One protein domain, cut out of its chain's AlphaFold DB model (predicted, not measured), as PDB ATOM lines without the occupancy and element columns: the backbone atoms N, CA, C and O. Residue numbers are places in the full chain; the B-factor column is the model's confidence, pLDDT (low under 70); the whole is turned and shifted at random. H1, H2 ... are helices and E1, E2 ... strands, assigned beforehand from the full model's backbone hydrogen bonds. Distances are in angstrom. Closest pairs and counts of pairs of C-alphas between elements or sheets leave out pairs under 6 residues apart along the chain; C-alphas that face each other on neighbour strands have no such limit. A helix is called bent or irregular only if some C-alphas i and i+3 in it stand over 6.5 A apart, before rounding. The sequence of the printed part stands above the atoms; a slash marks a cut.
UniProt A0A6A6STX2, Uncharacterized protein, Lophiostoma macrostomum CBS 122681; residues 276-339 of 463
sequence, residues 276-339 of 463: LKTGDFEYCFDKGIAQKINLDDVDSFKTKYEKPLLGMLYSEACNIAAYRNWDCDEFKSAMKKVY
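What this domain is: This is residues 276 to 339 of the 463 residues of an uncharacterized protein of Lophiostoma macrostomum CBS 122681 (UniProt A0A6A6STX2). A two-stranded hairpin, E1 and E2, and the long kinked helix H2 make the two long sides of a loose, open frame, with short H1 at one end and the pair H3 and H4 at the other. H4 folds back from H3, and its last residue, Val 338, comes near Thr 278 of E1. The printed part has 64 residues with two named strands followed by four named helices, in the order E1, E2, H1, H2, H3, H4; the sheet's order is E1 - E2, antiparallel, and the class is mostly helix. The whole is only just loose, close to compact, with a radius of gyration of the C-alphas of 13.2 A, and it is elongated, spanning 37 by 21 by 17 A.

Where its parts are: Strand E1 is residues 276 to 278 and begins at C-alpha 276 (-22.335, 17.962, -3.712). Strand E2, residues 281 to 285, is 12.9 A long. Helix H1 is residues 287 to 292. Helix H2, residues 298 to 315, is the longest at 23.8 A and begins at C-alpha 298 (-17.551, 16.171, 2.169). Helix H3 is residues 317 to 324, 10.5 A long. Helix H4, residues 328 to 338, is 15.4 A long and ends at C-alpha 338 (-31.375, 26.708, -6.142).

How they stand to each other: E1 and E2 form a hairpin, antiparallel at 167 degrees; N 276 and O 283 are 2.8 A apart and N 278 and O 281 are 2.9 A apart, both within hydrogen-bond range. The closest C-alphas of E1 and H2 are those of Leu 276 and Lys 302, 7.7 A apart. E2 and H2 are apart. H2 has a kink of 57 degrees near residue 305 and is irregular, with C-alphas 304 and 307 at 7.4 A. H1 and H2 are close but not clearly touching, about perpendicular at 89 degrees, with the C-alphas of Ala 290 and Phe 301 closest at 7.3 A. H2 and H3 meet only through their link. H3 and H4 touch at a steep tilt of 65 degrees, opposite ways; their closest C-alphas are those of Cys 318 and Cys 328, 4.7 A. H4 is close to H2 but not clearly touching it, with the C-alphas of Tyr 314 and Lys 332 closest at 6.7 A, at a shallow tilt of 29 degrees, opposite ways. The closest C-alphas of E1 and H4 are those of Thr 278 and Val 338, 6.9 A apart. Each O i to N i+4 pair is within hydrogen-bond range in H1, H3 and H4, and 12 of 14 are in H2.

The domain as a whole: The two C-alphas farthest apart are those of Asp 296 and Asp 327, 37.0 A. The printed part has no cut, and its five links are tight. Mean pLDDT of the printed part is 72.9; 25 residues are under 70, among them 276 to 283 and 285 to 293.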
ATOM      1  N   LEU A 276     -21.426  17.064  -4.401       57.19
ATOM      2  CA  LEU A 276     -22.335  17.962  -3.712       57.19
ATOM      3  C   LEU A 276     -23.561  18.122  -4.592       57.19
ATOM      4  O   LEU A 276     -23.500  18.739  -5.656       57.19
ATOM      5  N   LYS A 277     -24.671  17.547  -4.147       62.53
ATOM      6  CA  LYS A 277     -25.975  17.819  -4.735       62.53
ATOM      7  C   LYS A 277     -26.621  18.972  -4.001       62.53
ATOM      8  O   LYS A 277     -26.767  18.942  -2.778       62.53
ATOM      9  N   THR A 278     -27.043  19.960  -4.769       49.25
ATOM     10  CA  THR A 278     -27.767  21.115  -4.255       49.25
ATOM     11  C   THR A 278     -28.767  21.526  -5.318       49.25
ATOM     12  O   THR A 278     -28.384  21.988  -6.388       49.25
ATOM     13  N   GLY A 279     -30.050  21.262  -5.049       66.19
ATOM     14  CA  GLY A 279     -31.115  21.333  -6.053       66.19
ATOM     15  C   GLY A 279     -30.818  20.457  -7.273       66.19
ATOM     16  O   GLY A 279     -30.434  19.297  -7.121       66.19
ATOM     17  N   ASP A 280     -30.965  21.042  -8.463       55.47
ATOM     18  CA  ASP A 280     -30.715  20.387  -9.756       55.47
ATOM     19  C   ASP A 280     -29.222  20.332 -10.134       55.47
ATOM     20  O   ASP A 280     -28.856  19.747 -11.155       55.47
ATOM     21  N   PHE A 281     -28.340  20.934  -9.329       50.31
ATOM     22  CA  PHE A 281     -26.908  20.973  -9.603       50.31
ATOM     23  C   PHE A 281     -26.165  19.886  -8.827       50.31
ATOM     24  O   PHE A 281     -26.304  19.739  -7.609       50.31
ATOM     25  N   GLU A 282     -25.322  19.151  -9.548       69.00
ATOM     26  CA  GLU A 282     -24.399  18.169  -8.992       69.00
ATOM     27  C   GLU A 282     -22.961  18.628  -9.252       69.00
ATOM     28  O   GLU A 282     -22.477  18.628 -10.384       69.00
ATOM     29  N   TYR A 283     -22.267  19.036  -8.190       61.31
ATOM     30  CA  TYR A 283     -20.856  19.395  -8.240       61.31
ATOM     31  C   TYR A 283     -20.008  18.243  -7.713       61.31
ATOM     32  O   TYR A 283     -19.909  18.021  -6.509       61.31
ATOM     33  N   CYS A 284     -19.383  17.507  -8.622       72.31
ATOM     34  CA  CYS A 284     -18.495  16.403  -8.285       72.31
ATOM     35  C   CYS A 284     -17.052  16.882  -8.150       72.31
ATOM     36  O   CYS A 284     -16.483  17.380  -9.122       72.31
ATOM     37  N   PHE A 285     -16.434  16.664  -6.990       64.81
ATOM     38  CA  PHE A 285     -15.019  16.961  -6.785       64.81
ATOM     39  C   PHE A 285     -14.189  15.691  -6.595       64.81
ATOM     40  O   PHE A 285     -14.682  14.610  -6.265       64.81
ATOM     41  N   ASP A 286     -12.895  15.825  -6.871       67.81
ATOM     42  CA  ASP A 286     -11.928  14.749  -6.712       67.81
ATOM     43  C   ASP A 286     -11.503  14.641  -5.238       67.81
ATOM     44  O   ASP A 286     -11.065  15.627  -4.638       67.81
ATOM     45  N   LYS A 287     -11.605  13.441  -4.647       64.38
ATOM     46  CA  LYS A 287     -11.191  13.189  -3.253       64.38
ATOM     47  C   LYS A 287      -9.738  13.580  -2.982       64.38
ATOM     48  O   LYS A 287      -9.424  14.034  -1.885       64.38
ATOM     49  N   GLY A 288      -8.856  13.449  -3.970       68.00
ATOM     50  CA  GLY A 288      -7.458  13.847  -3.857       68.00
ATOM     51  C   GLY A 288      -7.273  15.358  -3.718       68.00
ATOM     52  O   GLY A 288      -6.282  15.792  -3.133       68.00
ATOM     53  N   ILE A 289      -8.214  16.176  -4.203       59.69
ATOM     54  CA  ILE A 289      -8.209  17.630  -3.977       59.69
ATOM     55  C   ILE A 289      -8.662  17.946  -2.548       59.69
ATOM     56  O   ILE A 289      -7.994  18.730  -1.880       59.69
ATOM     57  N   ALA A 290      -9.727  17.301  -2.056       59.00
ATOM     58  CA  ALA A 290     -10.223  17.492  -0.687       59.00
ATOM     59  C   ALA A 290      -9.172  17.116   0.377       59.00
ATOM     60  O   ALA A 290      -8.919  17.885   1.305       59.00
ATOM     61  N   GLN A 291      -8.462  16.002   0.174       65.56
ATOM     62  CA  GLN A 291      -7.364  15.579   1.051       65.56
ATOM     63  C   GLN A 291      -6.200  16.583   1.071       65.56
ATOM     64  O   GLN A 291      -5.630  16.851   2.125       65.56
ATOM     65  N   LYS A 292      -5.863  17.198  -0.073       69.25
ATOM     66  CA  LYS A 292      -4.785  18.206  -0.159       69.25
ATOM     67  C   LYS A 292      -5.084  19.494   0.610       69.25
ATOM     68  O   LYS A 292      -4.149  20.211   0.951       69.25
ATOM     69  N   ILE A 293      -6.356  19.787   0.877       67.12
ATOM     70  CA  ILE A 293      -6.793  20.962   1.649       67.12
ATOM     71  C   ILE A 293      -7.220  20.608   3.080       67.12
ATOM     72  O   ILE A 293      -7.837  21.433   3.756       67.12
ATOM     73  N   ASN A 294      -6.832  19.416   3.551       70.44
ATOM     74  CA  ASN A 294      -7.045  18.928   4.913       70.44
ATOM     75  C   ASN A 294      -8.533  18.872   5.303       70.44
ATOM     76  O   ASN A 294      -8.924  19.296   6.390       70.44
ATOM     77  N   LEU A 295      -9.365  18.412   4.367       68.69
ATOM     78  CA  LEU A 295     -10.771  18.120   4.605       68.69
ATOM     79  C   LEU A 295     -10.977  16.614   4.514       68.69
ATOM     80  O   LEU A 295     -10.869  16.024   3.438       68.69
ATOM     81  N   ASP A 296     -11.248  16.013   5.668       65.94
ATOM     82  CA  ASP A 296     -11.362  14.562   5.817       65.94
ATOM     83  C   ASP A 296     -12.718  14.026   5.322       65.94
ATOM     84  O   ASP A 296     -12.856  12.828   5.066       65.94
ATOM     85  N   ASP A 297     -13.704  14.910   5.119       73.56
ATOM     86  CA  ASP A 297     -15.025  14.572   4.594       73.56
ATOM     87  C   ASP A 297     -15.681  15.702   3.766       73.56
ATOM     88  O   ASP A 297     -15.251  16.863   3.731       73.56
ATOM     89  N   VAL A 298     -16.741  15.316   3.052       63.34
ATOM     90  CA  VAL A 298     -17.551  16.171   2.169       63.34
ATOM     91  C   VAL A 298     -18.280  17.266   2.948       63.34
ATOM     92  O   VAL A 298     -18.441  18.377   2.440       63.34
ATOM     93  N   ASP A 299     -18.688  16.982   4.184       74.12
ATOM     94  CA  ASP A 299     -19.459  17.904   5.022       74.12
ATOM     95  C   ASP A 299     -18.601  19.088   5.487       74.12
ATOM     96  O   ASP A 299     -19.055  20.237   5.520       74.12
ATOM     97  N   SER A 300     -17.321  18.836   5.746       73.50
ATOM     98  CA  SER A 300     -16.316  19.838   6.080       73.50
ATOM     99  C   SER A 300     -15.993  20.727   4.877       73.50
ATOM    100  O   SER A 300     -15.861  21.946   5.028       73.50
ATOM    101  N   PHE A 301     -15.928  20.156   3.663       69.75
ATOM    102  CA  PHE A 301     -15.809  20.939   2.426       69.75
ATOM    103  C   PHE A 301     -17.014  21.841   2.224       69.75
ATOM    104  O   PHE A 301     -16.860  23.042   2.001       69.75
ATOM    105  N   LYS A 302     -18.208  21.261   2.337       72.00
ATOM    106  CA  LYS A 302     -19.468  21.969   2.172       72.00
ATOM    107  C   LYS A 302     -19.548  23.154   3.136       72.00
ATOM    108  O   LYS A 302     -19.647  24.296   2.707       72.00
ATOM    109  N   THR A 303     -19.342  22.910   4.426       75.81
ATOM    110  CA  THR A 303     -19.418  23.950   5.464       75.81
ATOM    111  C   THR A 303     -18.414  25.086   5.246       75.81
ATOM    112  O   THR A 303     -18.730  26.249   5.496       75.81
ATOM    113  N   LYS A 304     -17.202  24.774   4.774       74.50
ATOM    114  CA  LYS A 304     -16.114  25.755   4.654       74.50
ATOM    115  C   LYS A 304     -16.095  26.500   3.317       74.50
ATOM    116  O   LYS A 304     -15.743  27.678   3.291       74.50
ATOM    117  N   TYR A 305     -16.434  25.830   2.219       75.00
ATOM    118  CA  TYR A 305     -16.187  26.325   0.863       75.00
ATOM    119  C   TYR A 305     -17.438  26.456  -0.001       75.00
ATOM    120  O   TYR A 305     -17.364  27.166  -0.999       75.00
ATOM    121  N   GLU A 306     -18.582  25.863   0.361       78.12
ATOM    122  CA  GLU A 306     -19.811  25.967  -0.442       78.12
ATOM    123  C   GLU A 306     -20.218  27.427  -0.641       78.12
ATOM    124  O   GLU A 306     -20.390  27.865  -1.773       78.12
ATOM    125  N   LYS A 307     -20.292  28.216   0.439       77.50
ATOM    126  CA  LYS A 307     -20.733  29.614   0.347       77.50
ATOM    127  C   LYS A 307     -19.767  30.496  -0.478       77.50
ATOM    128  O   LYS A 307     -20.253  31.140  -1.404       77.50
ATOM    129  N   PRO A 308     -18.436  30.496  -0.239       74.12
ATOM    130  CA  PRO A 308     -17.491  31.246  -1.079       74.12
ATOM    131  C   PRO A 308     -17.441  30.771  -2.538       74.12
ATOM    132  O   PRO A 308     -17.338  31.583  -3.453       74.12
ATOM    133  N   LEU A 309     -17.520  29.456  -2.775       76.94
ATOM    134  CA  LEU A 309     -17.503  28.896  -4.127       76.94
ATOM    135  C   LEU A 309     -18.764  29.289  -4.898       76.94
ATOM    136  O   LEU A 309     -18.673  29.673  -6.059       76.94
ATOM    137  N   LEU A 310     -19.930  29.235  -4.251       79.94
ATOM    138  CA  LEU A 310     -21.185  29.692  -4.836       79.94
ATOM    139  C   LEU A 310     -21.149  31.193  -5.131       79.94
ATOM    140  O   LEU A 310     -21.528  31.585  -6.231       79.94
ATOM    141  N   GLY A 311     -20.632  32.016  -4.213       80.12
ATOM    142  CA  GLY A 311     -20.431  33.452  -4.443       80.12
ATOM    143  C   GLY A 311     -19.576  33.730  -5.685       80.12
ATOM    144  O   GLY A 311     -19.991  34.485  -6.563       80.12
ATOM    145  N   MET A 312     -18.441  33.033  -5.816       79.62
ATOM    146  CA  MET A 312     -17.549  33.128  -6.979       79.62
ATOM    147  C   MET A 312     -18.211  32.651  -8.281       79.62
ATOM    148  O   MET A 312     -18.120  33.314  -9.312       79.62
ATOM    149  N   LEU A 313     -18.898  31.505  -8.256       77.25
ATOM    150  CA  LEU A 313     -19.617  30.993  -9.426       77.25
ATOM    151  C   LEU A 313     -20.728  31.954  -9.859       77.25
ATOM    152  O   LEU A 313     -20.957  32.125 -11.054       77.25
ATOM    153  N   TYR A 314     -21.391  32.608  -8.904       85.56
ATOM    154  CA  TYR A 314     -22.431  33.590  -9.180       85.56
ATOM    155  C   TYR A 314     -21.860  34.898  -9.751       85.56
ATOM    156  O   TYR A 314     -22.444  35.459 -10.685       85.56
ATOM    157  N   SER A 315     -20.705  35.368  -9.259       80.00
ATOM    158  CA  SER A 315     -20.025  36.542  -9.825       80.00
ATOM    159  C   SER A 315     -19.526  36.285 -11.250       80.00
ATOM    160  O   SER A 315     -19.645  37.154 -12.109       80.00
ATOM    161  N   GLU A 316     -19.059  35.064 -11.528       82.56
ATOM    162  CA  GLU A 316     -18.582  34.629 -12.849       82.56
ATOM    163  C   GLU A 316     -19.686  34.054 -13.752       82.56
ATOM    164  O   GLU A 316     -19.416  33.613 -14.873       82.56
ATOM    165  N   ALA A 317     -20.946  34.070 -13.306       84.19
ATOM    166  CA  ALA A 317     -22.037  33.358 -13.969       84.19
ATOM    167  C   ALA A 317     -22.212  33.759 -15.443       84.19
ATOM    168  O   ALA A 317     -22.455  32.892 -16.276       84.19
ATOM    169  N   CYS A 318     -22.019  35.035 -15.797       75.88
ATOM    170  CA  CYS A 318     -22.112  35.465 -17.198       75.88
ATOM    171  C   CYS A 318     -20.955  34.954 -18.064       75.88
ATOM    172  O   CYS A 318     -21.178  34.613 -19.222       75.88
ATOM    173  N   ASN A 319     -19.738  34.870 -17.523       67.56
ATOM    174  CA  ASN A 319     -18.587  34.338 -18.257       67.56
ATOM    175  C   ASN A 319     -18.756  32.831 -18.497       67.56
ATOM    176  O   ASN A 319     -18.512  32.337 -19.600       67.56
ATOM    177  N   ILE A 320     -19.250  32.112 -17.485       72.81
ATOM    178  CA  ILE A 320     -19.576  30.685 -17.576       72.81
ATOM    179  C   ILE A 320     -20.715  30.453 -18.579       72.81
ATOM    180  O   ILE A 320     -20.605  29.573 -19.436       72.81
ATOM    181  N   ALA A 321     -21.780  31.258 -18.509       75.38
ATOM    182  CA  ALA A 321     -22.913  31.183 -19.425       75.38
ATOM    183  C   ALA A 321     -22.477  31.444 -20.875       75.38
ATOM    184  O   ALA A 321     -22.777  30.639 -21.752       75.38
ATOM    185  N   ALA A 322     -21.664  32.477 -21.117       64.62
ATOM    186  CA  ALA A 322     -21.114  32.773 -22.439       64.62
ATOM    187  C   ALA A 322     -20.279  31.610 -23.002       64.62
ATOM    188  O   ALA A 322     -20.438  31.241 -24.163       64.62
ATOM    189  N   TYR A 323     -19.441  30.974 -22.176       65.06
ATOM    190  CA  TYR A 323     -18.647  29.812 -22.591       65.06
ATOM    191  C   TYR A 323     -19.511  28.602 -22.989       65.06
ATOM    192  O   TYR A 323     -19.118  27.799 -23.835       65.06
ATOM    193  N   ARG A 324     -20.691  28.454 -22.377       67.50
ATOM    194  CA  ARG A 324     -21.639  27.359 -22.638       67.50
ATOM    195  C   ARG A 324     -22.765  27.731 -23.603       67.50
ATOM    196  O   ARG A 324     -23.615  26.886 -23.863       67.50
ATOM    197  N   ASN A 325     -22.740  28.945 -24.153       72.12
ATOM    198  CA  ASN A 325     -23.807  29.499 -24.983       72.12
ATOM    199  C   ASN A 325     -25.184  29.475 -24.276       72.12
ATOM    200  O   ASN A 325     -26.200  29.143 -24.881       72.12
ATOM    201  N   TRP A 326     -25.193  29.781 -22.977       81.88
ATOM    202  CA  TRP A 326     -26.388  29.952 -22.146       81.88
ATOM    203  C   TRP A 326     -26.709  31.436 -21.958       81.88
ATOM    204  O   TRP A 326     -25.811  32.282 -21.984       81.88
ATOM    205  N   ASP A 327     -27.980  31.750 -21.715       86.56
ATOM    206  CA  ASP A 327     -28.389  33.093 -21.312       86.56
ATOM    207  C   ASP A 327     -27.898  33.395 -19.885       86.56
ATOM    208  O   ASP A 327     -28.080  32.591 -18.965       86.56
ATOM    209  N   CYS A 328     -27.234  34.544 -19.690       82.75
ATOM    210  CA  CYS A 328     -26.667  34.868 -18.379       82.75
ATOM    211  C   CYS A 328     -27.755  35.068 -17.315       82.75
ATOM    212  O   CYS A 328     -27.592  34.610 -16.181       82.75
ATOM    213  N   ASP A 329     -28.847  35.754 -17.654       84.31
ATOM    214  CA  ASP A 329     -29.893  36.090 -16.690       84.31
ATOM    215  C   ASP A 329     -30.674  34.830 -16.290       84.31
ATOM    216  O   ASP A 329     -30.989  34.647 -15.110       84.31
ATOM    217  N   GLU A 330     -30.911  33.915 -17.232       79.56
ATOM    218  CA  GLU A 330     -31.485  32.593 -16.981       79.56
ATOM    219  C   GLU A 330     -30.570  31.747 -16.091       79.56
ATOM    220  O   GLU A 330     -31.024  31.203 -15.083       79.56
ATOM    221  N   PHE A 331     -29.269  31.698 -16.390       84.56
ATOM    222  CA  PHE A 331     -28.308  30.938 -15.590       84.56
ATOM    223  C   PHE A 331     -28.182  31.493 -14.161       84.56
ATOM    224  O   PHE A 331     -28.256  30.735 -13.190       84.56
ATOM    225  N   LYS A 332     -28.097  32.821 -13.997       86.94
ATOM    226  CA  LYS A 332     -28.126  33.475 -12.675       86.94
ATOM    227  C   LYS A 332     -29.440  33.224 -11.939       86.94
ATOM    228  O   LYS A 332     -29.426  33.011 -10.726       86.94
ATOM    229  N   SER A 333     -30.569  33.230 -12.644       84.25
ATOM    230  CA  SER A 333     -31.885  32.951 -12.058       84.25
ATOM    231  C   SER A 333     -32.005  31.497 -11.609       84.25
ATOM    232  O   SER A 333     -32.499  31.246 -10.511       84.25
ATOM    233  N   ALA A 334     -31.497  30.543 -12.392       79.25
ATOM    234  CA  ALA A 334     -31.421  29.135 -12.016       79.25
ATOM    235  C   ALA A 334     -30.534  28.938 -10.778       79.25
ATOM    236  O   ALA A 334     -30.936  28.258  -9.833       79.25
ATOM    237  N   MET A 335     -29.381  29.614 -10.724       82.12
ATOM    238  CA  MET A 335     -28.527  29.621  -9.535       82.12
ATOM    239  C   MET A 335     -29.243  30.211  -8.313       82.12
ATOM    240  O   MET A 335     -29.242  29.587  -7.261       82.12
ATOM    241  N   LYS A 336     -29.920  31.359  -8.431       86.31
ATOM    242  CA  LYS A 336     -30.698  31.957  -7.328       86.31
ATOM    243  C   LYS A 336     -31.888  31.108  -6.892       86.31
ATOM    244  O   LYS A 336     -32.221  31.086  -5.714       86.31
ATOM    245  N   LYS A 337     -32.530  30.397  -7.819       83.38
ATOM    246  CA  LYS A 337     -33.636  29.483  -7.512       83.38
ATOM    247  C   LYS A 337     -33.163  28.322  -6.639       83.38
ATOM    248  O   LYS A 337     -33.870  27.930  -5.715       83.38
ATOM    249  N   VAL A 338     -31.976  27.793  -6.925       77.81
ATOM    250  CA  VAL A 338     -31.375  26.708  -6.142       77.81
ATOM    251  C   VAL A 338     -30.713  27.223  -4.860       77.81
ATOM    252  O   VAL A 338     -30.767  26.554  -3.830       77.81
ATOM    253  N   TYR A 339     -30.155  28.432  -4.897       81.81
ATOM    254  CA  TYR A 339     -29.455  29.072  -3.786       81.81
ATOM    255  C   TYR A 339     -30.036  30.470  -3.515       81.81
ATOM    256  O   TYR A 339     -29.437  31.476  -3.898       81.81
TER     257      TYR A 339